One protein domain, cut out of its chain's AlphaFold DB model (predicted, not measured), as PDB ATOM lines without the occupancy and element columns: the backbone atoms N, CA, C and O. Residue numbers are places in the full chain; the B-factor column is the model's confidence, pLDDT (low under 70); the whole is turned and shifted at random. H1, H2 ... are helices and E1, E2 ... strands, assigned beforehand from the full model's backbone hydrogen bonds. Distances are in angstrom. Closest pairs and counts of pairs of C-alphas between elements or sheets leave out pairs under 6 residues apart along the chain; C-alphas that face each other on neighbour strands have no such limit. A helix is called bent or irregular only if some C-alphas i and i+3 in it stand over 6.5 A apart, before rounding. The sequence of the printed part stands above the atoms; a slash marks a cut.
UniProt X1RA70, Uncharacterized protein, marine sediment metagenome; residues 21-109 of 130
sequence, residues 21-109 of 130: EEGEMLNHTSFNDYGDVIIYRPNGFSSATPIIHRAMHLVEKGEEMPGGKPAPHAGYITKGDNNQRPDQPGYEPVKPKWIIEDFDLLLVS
ATOM      1  N   GLU A  21     265.356 252.210 325.704       93.75
ATOM      2  CA  GLU A  21     264.080 252.714 325.176       93.75
ATOM      3  C   GLU A  21     263.579 251.865 323.997       93.75
ATOM      4  O   GLU A  21     262.412 251.475 323.952       93.75
ATOM      5  N   GLU A  22     264.466 251.509 323.066       92.00
ATOM      6  CA  GLU A  22     264.130 250.600 321.963       92.00
ATOM      7  C   GLU A  22     263.800 249.193 322.462       92.00
ATOM      8  O   GLU A  22     262.866 248.562 321.969       92.00
ATOM      9  N   GLY A  23     264.530 248.709 323.464       93.31
ATOM     10  CA  GLY A  23     264.335 247.401 324.067       93.31
ATOM     11  C   GLY A  23     262.979 247.276 324.745       93.31
ATOM     12  O   GLY A  23     262.324 246.252 324.587       93.31
ATOM     13  N   GLU A  24     262.509 248.322 325.421       94.44
ATOM     14  CA  GLU A  24     261.166 248.355 326.007       94.44
ATOM     15  C   GLU A  24     260.084 248.250 324.921       94.44
ATOM     16  O   GLU A  24     259.157 247.446 325.035       94.44
ATOM     17  N   MET A  25     260.235 248.989 323.818       92.19
ATOM     18  CA  MET A  25     259.291 248.946 322.693       92.19
ATOM     19  C   MET A  25     259.292 247.598 321.960       92.19
ATOM     20  O   MET A  25     258.249 247.142 321.487       92.19
ATOM     21  N   LEU A  26     260.461 246.970 321.844       91.44
ATOM     22  CA  LEU A  26     260.657 245.698 321.146       91.44
ATOM     23  C   LEU A  26     260.510 244.481 322.070       91.44
ATOM     24  O   LEU A  26     260.585 243.348 321.595       91.44
ATOM     25  N   ASN A  27     260.310 244.703 323.373       90.62
ATOM     26  CA  ASN A  27     260.391 243.687 324.421       90.62
ATOM     27  C   ASN A  27     261.703 242.867 324.357       90.62
ATOM     28  O   ASN A  27     261.715 241.654 324.574       90.62
ATOM     29  N   HIS A  28     262.809 243.539 324.025       86.12
ATOM     30  CA  HIS A  28     264.160 242.983 323.968       86.12
ATOM     31  C   HIS A  28     264.904 243.272 325.270       86.12
ATOM     32  O   HIS A  28     265.037 244.427 325.679       86.12
ATOM     33  N   THR A  29     265.410 242.217 325.910       85.25
ATOM     34  CA  THR A  29     266.103 242.306 327.201       85.25
ATOM     35  C   THR A  29     267.474 241.648 327.135       85.25
ATOM     36  O   THR A  29     267.647 240.602 326.515       85.25
ATOM     37  N   SER A  30     268.446 242.244 327.822       80.25
ATOM     38  CA  SER A  30     269.765 241.668 328.067       80.25
ATOM     39  C   SER A  30     270.192 241.941 329.511       80.25
ATOM     40  O   SER A  30     269.912 243.003 330.079       80.25
ATOM     41  N   PHE A  31     270.858 240.965 330.137       78.06
ATOM     42  CA  PHE A  31     271.279 241.051 331.543       78.06
ATOM     43  C   PHE A  31     270.128 241.436 332.496       78.06
ATOM     44  O   PHE A  31     270.306 242.246 333.400       78.06
ATOM     45  N   ASN A  32     268.953 240.824 332.295       83.19
ATOM     46  CA  ASN A  32     267.761 240.981 333.141       83.19
ATOM     47  C   ASN A  32     267.107 242.381 333.116       83.19
ATOM     48  O   ASN A  32     266.371 242.720 334.041       83.19
ATOM     49  N   ASP A  33     267.355 243.178 332.073       86.25
ATOM     50  CA  ASP A  33     266.707 244.479 331.859       86.25
ATOM     51  C   ASP A  33     266.650 244.827 330.353       86.25
ATOM     52  O   ASP A  33     267.244 244.117 329.537       86.25
ATOM     53  N   TYR A  34     265.927 245.874 329.951       92.06
ATOM     54  CA  TYR A  34     265.713 246.212 328.536       92.06
ATOM     55  C   TYR A  34     266.961 246.750 327.829       92.06
ATOM     56  O   TYR A  34     267.785 247.457 328.414       92.06
ATOM     57  N   GLY A  35     267.079 246.442 326.538       89.88
ATOM     58  CA  GLY A  35     268.182 246.906 325.695       89.88
ATOM     59  C   GLY A  35     269.513 246.220 325.993       89.88
ATOM     60  O   GLY A  35     269.591 245.286 326.791       89.88
ATOM     61  N   ASP A  36     270.568 246.698 325.345       89.38
ATOM     62  CA  ASP A  36     271.899 246.105 325.332       89.38
ATOM     63  C   ASP A  36     272.868 246.799 326.298       89.38
ATOM     64  O   ASP A  36     272.816 248.009 326.561       89.38
ATOM     65  N   VAL A  37     273.821 246.010 326.790       89.25
ATOM     66  CA  VAL A  37     274.976 246.480 327.555       89.25
ATOM     67  C   VAL A  37     276.185 246.579 326.629       89.25
ATOM     68  O   VAL A  37     276.520 245.633 325.923       89.25
ATOM     69  N   ILE A  38     276.862 247.727 326.650       88.56
ATOM     70  CA  ILE A  38     278.022 248.010 325.804       88.56
ATOM     71  C   ILE A  38     279.298 248.115 326.636       88.56
ATOM     72  O   ILE A  38     279.311 248.697 327.723       88.56
ATOM     73  N   ILE A  39     280.398 247.590 326.091       87.69
ATOM     74  CA  ILE A  39     281.745 247.852 326.604       87.69
ATOM     75  C   ILE A  39     282.368 248.974 325.788       87.69
ATOM     76  O   ILE A  39     282.441 248.879 324.567       87.69
ATOM     77  N   TYR A  40     282.875 250.014 326.440       86.75
ATOM     78  CA  TYR A  40     283.513 251.129 325.745       86.75
ATOM     79  C   TYR A  40     284.666 251.732 326.539       86.75
ATOM     80  O   TYR A  40     284.776 251.569 327.754       86.75
ATOM     81  N   ARG A  41     285.542 252.469 325.847       87.31
ATOM     82  CA  ARG A  41     286.557 253.306 326.502       87.31
ATOM     83  C   ARG A  41     286.016 254.722 326.713       87.31
ATOM     84  O   ARG A  41     285.656 255.371 325.725       87.31
ATOM     85  N   PRO A  42     285.971 255.237 327.954       84.75
ATOM     86  CA  PRO A  42     285.436 256.567 328.225       84.75
ATOM     87  C   PRO A  42     286.233 257.640 327.478       84.75
ATOM     88  O   PRO A  42     287.466 257.599 327.429       84.75
ATOM     89  N   ASN A  43     285.514 258.582 326.861       86.75
ATOM     90  CA  ASN A  43     286.059 259.664 326.029       86.75
ATOM     91  C   ASN A  43     286.994 259.189 324.889       86.75
ATOM     92  O   ASN A  43     287.741 259.978 324.310       86.75
ATOM     93  N   GLY A  44     286.982 257.892 324.555       82.25
ATOM     94  CA  GLY A  44     287.863 257.294 323.554       82.25
ATOM     95  C   GLY A  44     289.338 257.199 323.949       82.25
ATOM     96  O   GLY A  44     290.172 256.962 323.074       82.25
ATOM     97  N   PHE A  45     289.689 257.384 325.224       84.38
ATOM     98  CA  PHE A  45     291.078 257.276 325.672       84.38
ATOM     99  C   PHE A  45     291.540 255.817 325.665       84.38
ATOM    100  O   PHE A  45     291.034 254.998 326.425       84.38
ATOM    101  N   SER A  46     292.533 255.485 324.833       81.44
ATOM    102  CA  SER A  46     293.040 254.109 324.687       81.44
ATOM    103  C   SER A  46     293.632 253.533 325.977       81.44
ATOM    104  O   SER A  46     293.543 252.326 326.196       81.44
ATOM    105  N   SER A  47     294.199 254.390 326.829       83.38
ATOM    106  CA  SER A  47     294.777 254.036 328.128       83.38
ATOM    107  C   SER A  47     293.751 253.922 329.256       83.38
ATOM    108  O   SER A  47     294.120 253.544 330.365       83.38
ATOM    109  N   ALA A  48     292.490 254.294 329.019       80.81
ATOM    110  CA  ALA A  48     291.447 254.155 330.022       80.81
ATOM    111  C   ALA A  48     290.986 252.698 330.117       80.81
ATOM    112  O   ALA A  48     290.851 252.002 329.104       80.81
ATOM    113  N   THR A  49     290.702 252.259 331.342       82.25
ATOM    114  CA  THR A  49     290.042 250.978 331.591       82.25
ATOM    115  C   THR A  49     288.669 250.984 330.914       82.25
ATOM    116  O   THR A  49     287.903 251.926 331.137       82.25
ATOM    117  N   PRO A  50     288.347 249.977 330.081       85.62
ATOM    118  CA  PRO A  50     287.015 249.845 329.511       85.62
ATOM    119  C   PRO A  50     285.937 249.741 330.594       85.62
ATOM    120  O   PRO A  50     286.159 249.142 331.646       85.62
ATOM    121  N   ILE A  51     284.775 250.321 330.316       84.62
ATOM    122  CA  ILE A  51     283.606 250.349 331.197       84.62
ATOM    123  C   ILE A  51     282.475 249.587 330.510       84.62
ATOM    124  O   ILE A  51     282.346 249.651 329.288       84.62
ATOM    125  N   ILE A  52     281.676 248.872 331.298       84.12
ATOM    126  CA  ILE A  52     280.533 248.078 330.847       84.12
ATOM    127  C   ILE A  52     279.267 248.735 331.385       84.12
ATOM    128  O   ILE A  52     279.036 248.636 332.584       84.12
ATOM    129  N   HIS A  53     278.458 249.381 330.546       89.19
ATOM    130  CA  HIS A  53     277.204 250.022 330.966       89.19
ATOM    131  C   HIS A  53     276.097 249.814 329.933       89.19
ATOM    132  O   HIS A  53     276.362 249.548 328.761       89.19
ATOM    133  N   ARG A  54     274.846 249.975 330.363       92.31
ATOM    134  CA  ARG A  54     273.681 249.885 329.485       92.31
ATOM    135  C   ARG A  54     273.570 251.112 328.594       92.31
ATOM    136  O   ARG A  54     273.731 252.237 329.078       92.31
ATOM    137  N   ALA A  55     273.283 250.900 327.313       94.06
ATOM    138  CA  ALA A  55     272.931 251.977 326.397       94.06
ATOM    139  C   ALA A  55     271.478 252.393 326.663       94.06
ATOM    140  O   ALA A  55     270.557 251.627 326.407       94.06
ATOM    141  N   MET A  56     271.260 253.593 327.199       94.44
ATOM    142  CA  MET A  56     269.924 254.055 327.590       94.44
ATOM    143  C   MET A  56     269.138 254.594 326.395       94.44
ATOM    144  O   MET A  56     268.013 254.167 326.165       94.44
ATOM    145  N   HIS A  57     269.753 255.497 325.633       94.06
ATOM    146  CA  HIS A  57     269.228 256.051 324.385       94.06
ATOM    147  C   HIS A  57     270.367 256.675 323.570       94.06
ATOM    148  O   HIS A  57     271.476 256.891 324.077       94.06
ATOM    149  N   LEU A  58     270.093 256.957 322.300       93.31
ATOM    150  CA  LEU A  58     270.992 257.675 321.404       93.31
ATOM    151  C   LEU A  58     270.633 259.166 321.416       93.31
ATOM    152  O   LEU A  58     269.461 259.507 321.316       93.31
ATOM    153  N   VAL A  59     271.639 260.034 321.515       94.69
ATOM    154  CA  VAL A  59     271.487 261.477 321.281       94.69
ATOM    155  C   VAL A  59     272.225 261.882 320.017       94.69
ATOM    156  O   VAL A  59     273.317 261.378 319.737       94.69
ATOM    157  N   GLU A  60     271.663 262.832 319.283       95.19
ATOM    158  CA  GLU A  60     272.307 263.519 318.172       95.19
ATOM    159  C   GLU A  60     273.074 264.759 318.641       95.19
ATOM    160  O   GLU A  60     272.902 265.286 319.743       95.19
ATOM    161  N   LYS A  61     273.968 265.269 317.787       94.50
ATOM    162  CA  LYS A  61     274.722 266.489 318.101       94.50
ATOM    163  C   LYS A  61     273.767 267.665 318.341       94.50
ATOM    164  O   LYS A  61     273.028 268.059 317.445       94.50
ATOM    165  N   GLY A  62     273.910 268.312 319.494       94.88
ATOM    166  CA  GLY A  62     273.113 269.471 319.888       94.88
ATOM    167  C   GLY A  62     271.824 269.128 320.633       94.88
ATOM    168  O   GLY A  62     271.217 270.045 321.178       94.88
ATOM    169  N   GLU A  63     271.440 267.852 320.709       95.19
ATOM    170  CA  GLU A  63     270.306 267.416 321.527       95.19
ATOM    171  C   GLU A  63     270.614 267.509 323.019       95.19
ATOM    172  O   GLU A  63     271.772 267.553 323.441       95.19
ATOM    173  N   GLU A  64     269.565 267.573 323.833       92.25
ATOM    174  CA  GLU A  64     269.699 267.720 325.274       92.25
ATOM    175  C   GLU A  64     270.152 266.404 325.920       92.25
ATOM    176  O   GLU A  64     269.488 265.379 325.824       92.25
ATOM    177  N   MET A  65     271.294 266.438 326.607       92.19
ATOM    178  CA  MET A  65     271.754 265.334 327.449       92.19
ATOM    179  C   MET A  65     271.142 265.424 328.851       92.19
ATOM    180  O   MET A  65     270.734 266.512 329.280       92.19
ATOM    181  N   PRO A  66     271.203 264.342 329.651       89.38
ATOM    182  CA  PRO A  66     270.955 264.437 331.084       89.38
ATOM    183  C   PRO A  66     271.720 265.616 331.713       89.38
ATOM    184  O   PRO A  66     272.917 265.804 331.491       89.38
ATOM    185  N   GLY A  67     271.012 266.447 332.481       87.06
ATOM    186  CA  GLY A  67     271.564 267.676 333.064       87.06
ATOM    187  C   GLY A  67     271.474 268.926 332.179       87.06
ATOM    188  O   GLY A  67     272.034 269.955 332.555       87.06
ATOM    189  N   GLY A  68     270.784 268.864 331.036       88.50
ATOM    190  CA  GLY A  68     270.388 270.037 330.248       88.50
ATOM    191  C   GLY A  68     271.474 270.616 329.338       88.50
ATOM    192  O   GLY A  68     271.297 271.688 328.761       88.50
ATOM    193  N   LYS A  69     272.629 269.953 329.222       90.50
ATOM    194  CA  LYS A  69     273.713 270.399 328.334       90.50
ATOM    195  C   LYS A  69     273.526 269.811 326.933       90.50
ATOM    196  O   LYS A  69     273.237 268.620 326.835       90.50
ATOM    197  N   PRO A  70     273.761 270.587 325.860       94.50
ATOM    198  CA  PRO A  70     273.695 270.059 324.505       94.50
ATOM    199  C   PRO A  70     274.825 269.057 324.252       94.50
ATOM    200  O   PRO A  70     275.975 269.282 324.647       94.50
ATOM    201  N   ALA A  71     274.507 267.965 323.562       94.88
ATOM    202  CA  ALA A  71     275.451 266.922 323.207       94.88
ATOM    203  C   ALA A  71     276.529 267.468 322.252       94.88
ATOM    204  O   ALA A  71     276.203 268.007 321.187       94.88
ATOM    205  N   PRO A  72     277.830 267.324 322.573       94.31
ATOM    206  CA  PRO A  72     278.906 267.827 321.715       94.31
ATOM    207  C   PRO A  72     278.985 267.091 320.366       94.31
ATOM    208  O   PRO A  72     279.529 267.618 319.389       94.31
ATOM    209  N   HIS A  73     278.446 265.874 320.302       95.19
ATOM    210  CA  HIS A  73     278.356 265.020 319.124       95.19
ATOM    211  C   HIS A  73     277.319 263.912 319.363       95.19
ATOM    212  O   HIS A  73     276.915 263.691 320.503       95.19
ATOM    213  N   ALA A  74     276.962 263.178 318.308       94.69
ATOM    214  CA  ALA A  74     276.084 262.021 318.429       94.69
ATOM    215  C   ALA A  74     276.746 260.869 319.205       94.69
ATOM    216  O   ALA A  74     277.963 260.655 319.091       94.69
ATOM    217  N   GLY A  75     275.963 260.131 319.984       94.12
ATOM    218  CA  GLY A  75     276.441 258.987 320.755       94.12
ATOM    219  C   GLY A  75     275.428 258.482 321.775       94.12
ATOM    220  O   GLY A  75     274.362 259.061 321.953       94.12
ATOM    221  N   TYR A  76     275.776 257.391 322.446       94.56
ATOM    222  CA  TYR A  76     274.906 256.758 323.430       94.56
ATOM    223  C   TYR A  76     275.032 257.429 324.794       94.56
ATOM    224  O   TYR A  76     276.139 257.651 325.293       94.56
ATOM    225  N   ILE A  77     273.894 257.701 325.419       95.38
ATOM    226  CA  ILE A  77     273.830 257.955 326.853       95.38
ATOM    227  C   ILE A  77     273.880 256.606 327.555       95.38
ATOM    228  O   ILE A  77     273.126 255.693 327.217       95.38
ATOM    229  N   THR A  78     274.785 256.471 328.515       93.50
ATOM    230  CA  THR A  78     275.009 255.215 329.223       93.50
ATOM    231  C   THR A  78     274.671 255.343 330.692       93.50
ATOM    232  O   THR A  78     274.706 256.431 331.277       93.50
ATOM    233  N   LYS A  79     274.319 254.213 331.297       91.25
ATOM    234  CA  LYS A  79     274.093 254.123 332.731       91.25
ATOM    235  C   LYS A  79     274.583 252.776 333.244       91.25
ATOM    236  O   LYS A  79     274.192 251.730 332.728       91.25
ATOM    237  N   GLY A  80     275.408 252.800 334.286       84.56
ATOM    238  CA  GLY A  80     275.720 251.597 335.052       84.56
ATOM    239  C   GLY A  80     274.517 251.099 335.850       84.56
ATOM    240  O   GLY A  80     273.750 251.894 336.404       84.56
ATOM    241  N   ASP A  81     274.365 249.782 335.957       72.62
ATOM    242  CA  ASP A  81     273.219 249.175 336.647       72.62
ATOM    243  C   ASP A  81     273.161 249.584 338.131       72.62
ATOM    244  O   ASP A  81     272.083 249.832 338.667       72.62
ATOM    245  N   ASN A  82     274.321 249.783 338.771       74.12
ATOM    246  CA  ASN A  82     274.419 250.258 340.158       74.12
ATOM    247  C   ASN A  82     274.430 251.799 340.297       74.12
ATOM    248  O   ASN A  82     274.573 252.331 341.399       74.12
ATOM    249  N   ASN A  83     274.292 252.545 339.196       78.50
ATOM    250  CA  ASN A  83     274.286 254.007 339.229       78.50
ATOM    251  C   ASN A  83     272.849 254.524 339.370       78.50
ATOM    252  O   ASN A  83     271.939 254.085 338.670       78.50
ATOM    253  N   GLN A  84     272.632 255.515 340.240       81.69
ATOM    254  CA  GLN A  84     271.322 256.175 340.368       81.69
ATOM    255  C   GLN A  84     271.002 257.097 339.183       81.69
ATOM    256  O   GLN A  84     269.853 257.484 338.989       81.69
ATOM    257  N   ARG A  85     272.019 257.498 338.416       84.31
ATOM    258  CA  ARG A  85     271.913 258.453 337.309       84.31
ATOM    259  C   ARG A  85     272.750 257.981 336.119       84.31
ATOM    260  O   ARG A  85     273.689 257.214 336.339       84.31
ATOM    261  N   PRO A  86     272.427 258.435 334.896       86.94
ATOM    262  CA  PRO A  86     273.302 258.269 333.740       86.94
ATOM    263  C   PRO A  86     274.709 258.815 334.001       86.94
ATOM    264  O   PRO A  86     274.895 259.709 334.831       86.94
ATOM    265  N   ASP A  87     275.694 258.286 333.278       78.06
ATOM    266  CA  ASP A  87     277.092 258.704 333.430       78.06
ATOM    267  C   ASP A  87     277.330 260.106 332.852       78.06
ATOM    268  O   ASP A  87     278.216 260.844 333.288       78.06
ATOM    269  N   GLN A  88     276.518 260.496 331.870       85.69
ATOM    270  CA  GLN A  88     276.474 261.840 331.310       85.69
ATOM    271  C   GLN A  88     275.670 262.782 332.232       85.69
ATOM    272  O   GLN A  88     274.663 262.373 332.813       85.69
ATOM    273  N   PRO A  89     276.110 264.047 332.400       83.12
ATOM    274  CA  PRO A  89     277.140 264.736 331.622       83.12
ATOM    275  C   PRO A  89     278.545 264.660 332.254       83.12
ATOM    276  O   PRO A  89     279.387 265.506 331.962       83.12
ATOM    277  N   GLY A  90     278.807 263.702 333.155       82.19
ATOM    278  CA  GLY A  90     280.146 263.475 333.719       82.19
ATOM    279  C   GLY A  90     281.173 263.030 332.669       82.19
ATOM    280  O   GLY A  90     282.360 263.321 332.809       82.19
ATOM    281  N   TYR A  91     280.696 262.401 331.591       86.88
ATOM    282  CA  TYR A  91     281.447 262.055 330.382       86.88
ATOM    283  C   TYR A  91     280.769 262.618 329.125       86.88
ATOM    284  O   TYR A  91     279.647 263.123 329.184       86.88
ATOM    285  N   GLU A  92     281.443 262.516 327.978       91.94
ATOM    286  CA  GLU A  92     280.804 262.721 326.674       91.94
ATOM    287  C   GLU A  92     279.853 261.546 326.347       91.94
ATOM    288  O   GLU A  92     280.041 260.442 326.881       91.94
ATOM    289  N   PRO A  93     278.838 261.734 325.476       94.44
ATOM    290  CA  PRO A  93     278.091 260.616 324.900       94.44
ATOM    291  C   PRO A  93     279.048 259.570 324.326       94.44
ATOM    292  O   PRO A  93     280.106 259.901 323.797       94.44
ATOM    293  N   VAL A  94     278.716 258.291 324.406       94.19
ATOM    294  CA  VAL A  94     279.613 257.242 323.920       94.19
ATOM    295  C   VAL A  94     279.527 257.170 322.402       94.19
ATOM    296  O   VAL A  94     278.507 256.768 321.843       94.19
ATOM    297  N   LYS A  95     280.600 257.560 321.703       93.25
ATOM    298  CA  LYS A  95     280.658 257.394 320.243       93.25
ATOM    299  C   LYS A  95     280.637 255.903 319.902       93.25
ATOM    300  O   LYS A  95     281.376 255.156 320.542       93.25
ATOM    301  N   PRO A  96     279.948 255.480 318.827       89.94
ATOM    302  CA  PRO A  96     279.985 254.087 318.373       89.94
ATOM    303  C   PRO A  96     281.413 253.548 318.209       89.94
ATOM    304  O   PRO A  96     281.727 252.456 318.653       89.94
ATOM    305  N   LYS A  97     282.340 254.375 317.705       88.94
ATOM    306  CA  LYS A  97     283.761 254.008 317.546       88.94
ATOM    307  C   LYS A  97     284.545 253.779 318.852       88.94
ATOM    308  O   LYS A  97     285.725 253.446 318.793       88.94
ATOM    309  N   TRP A  98     283.973 254.100 320.011       91.31
ATOM    310  CA  TRP A  98     284.590 253.853 321.321       91.31
ATOM    311  C   TRP A  98     284.153 252.521 321.920       91.31
ATOM    312  O   TRP A  98     284.770 252.073 322.891       91.31
ATOM    313  N   ILE A  99     283.102 251.928 321.353       88.81
ATOM    314  CA  ILE A  99     282.574 250.629 321.737       88.81
ATOM    315  C   ILE A  99     283.558 249.565 321.260       88.81
ATOM    316  O   ILE A  99     284.083 249.624 320.147       88.81
ATOM    317  N   ILE A 100     283.865 248.630 322.147       83.81
ATOM    318  CA  ILE A 100     284.742 247.503 321.863       83.81
ATOM    319  C   ILE A 100     283.857 246.393 321.303       83.81
ATOM    320  O   ILE A 100     283.080 245.794 322.038       83.81
ATOM    321  N   GLU A 101     283.961 246.157 319.996       66.31
ATOM    322  CA  GLU A 101     283.171 245.142 319.282       66.31
ATOM    323  C   GLU A 101     283.689 243.714 319.521       66.31
ATOM    324  O   GLU A 101     282.928 242.755 319.441       66.31
ATOM    325  N   ASP A 102     284.977 243.568 319.846       60.09
ATOM    326  CA  ASP A 102     285.624 242.274 320.061       60.09
ATOM    327  C   ASP A 102     285.760 241.981 321.561       60.09
ATOM    328  O   ASP A 102     286.717 242.381 322.236       60.09
ATOM    329  N   PHE A 103     284.728 241.331 322.095       52.31
ATOM    330  CA  PHE A 103     284.635 240.939 323.499       52.31
ATOM    331  C   PHE A 103     285.562 239.750 323.830       52.31
ATOM    332  O   PHE A 103     286.007 239.618 324.974       52.31
ATOM    333  N   ASP A 104     285.927 238.936 322.829       39.31
ATOM    334  CA  ASP A 104     286.795 237.761 322.994       39.31
ATOM    335  C   ASP A 104     288.219 238.154 323.421       39.31
ATOM    336  O   ASP A 104     288.850 237.462 324.223       39.31
ATOM    337  N   LEU A 105     288.723 239.317 322.995       41.28
ATOM    338  CA  LEU A 105     290.052 239.798 323.396       41.28
ATOM    339  C   LEU A 105     290.152 240.211 324.874       41.28
ATOM    340  O   LEU A 105     291.248 240.180 325.440       41.28
ATOM    341  N   LEU A 106     289.041 240.576 325.518       43.44
ATOM    342  CA  LEU A 106     289.031 240.971 326.933       43.44
ATOM    343  C   LEU A 106     288.971 239.764 327.881       43.44
ATOM    344  O   LEU A 106     289.417 239.860 329.024       43.44
ATOM    345  N   LEU A 107     288.489 238.616 327.396       40.62
ATOM    346  CA  LEU A 107     288.413 237.367 328.153       40.62
ATOM    347  C   LEU A 107     289.752 236.635 328.268       40.62
ATOM    348  O   LEU A 107     290.025 235.990 329.279       40.62
ATOM    349  N   VAL A 108     290.605 236.741 327.248       35.69
ATOM    350  CA  VAL A 108     291.856 235.969 327.181       35.69
ATOM    351  C   VAL A 108     293.025 236.693 327.868       35.69
ATOM    352  O   VAL A 108     293.997 236.054 328.271       35.69
ATOM    353  N   SER A 109     292.946 238.013 328.076       32.25
ATOM    354  CA  SER A 109     294.072 238.797 328.614       32.25
ATOM    355  C   SER A 109     294.076 238.978 330.138       32.25
ATOM    356  O   SER A 109     294.907 239.728 330.652       32.25
TER     357      SER A 109
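AT A GLANCE: This is residues 21 to 109 of the 130 residues of an uncharacterized protein of marine sediment metagenome (UniProt X1RA70). With little regular structure, this is a small, bent three-strand sheet amid long loops, with short helices H1 and H2 far out near the two ends. The 89 printed residues run H1, E1, E2, E3, H2, with 29 in named elements, class mixed. The strands form an antiparallel meander, each neighbouring the one before. It is compact, radius of gyration of the C-alphas 13.2 A, spanning 40 by 34 by 22 A.

HOW THE PARTS SIT: H1, residues 21 to 26, only grazes the sheet; C-alphas of Glu 21 and His 57 are closest, 6.2 A. E1, residues 37 to 40, and E2, residues 51 to 59, form a hairpin: N 38 to O 53, 2.8 A. E2 bends by 76 degrees at residue 56. E2 and E3, residues 75 to 79, form another: N 56 to O 77, 2.8 A. H2, residues 104 to 108, is not on the sheet. O i to N i+4 pairs are within hydrogen-bond range throughout H1, but 0 of 1 in H2, against 1 of 2 for i+3.

IN THESE COORDINATES: H1 begins at C-alpha 21 (264.080, 252.714, 325.176). E2 measures 19.2 A, E3 13.1 A. H2 ends at C-alpha 108 (291.856, 235.969, 327.181).

THE WHOLE: The printed part has no cut. Links E2 to E3 and E3 to H2 are long. Residues 101 to 109 have pLDDT under 70.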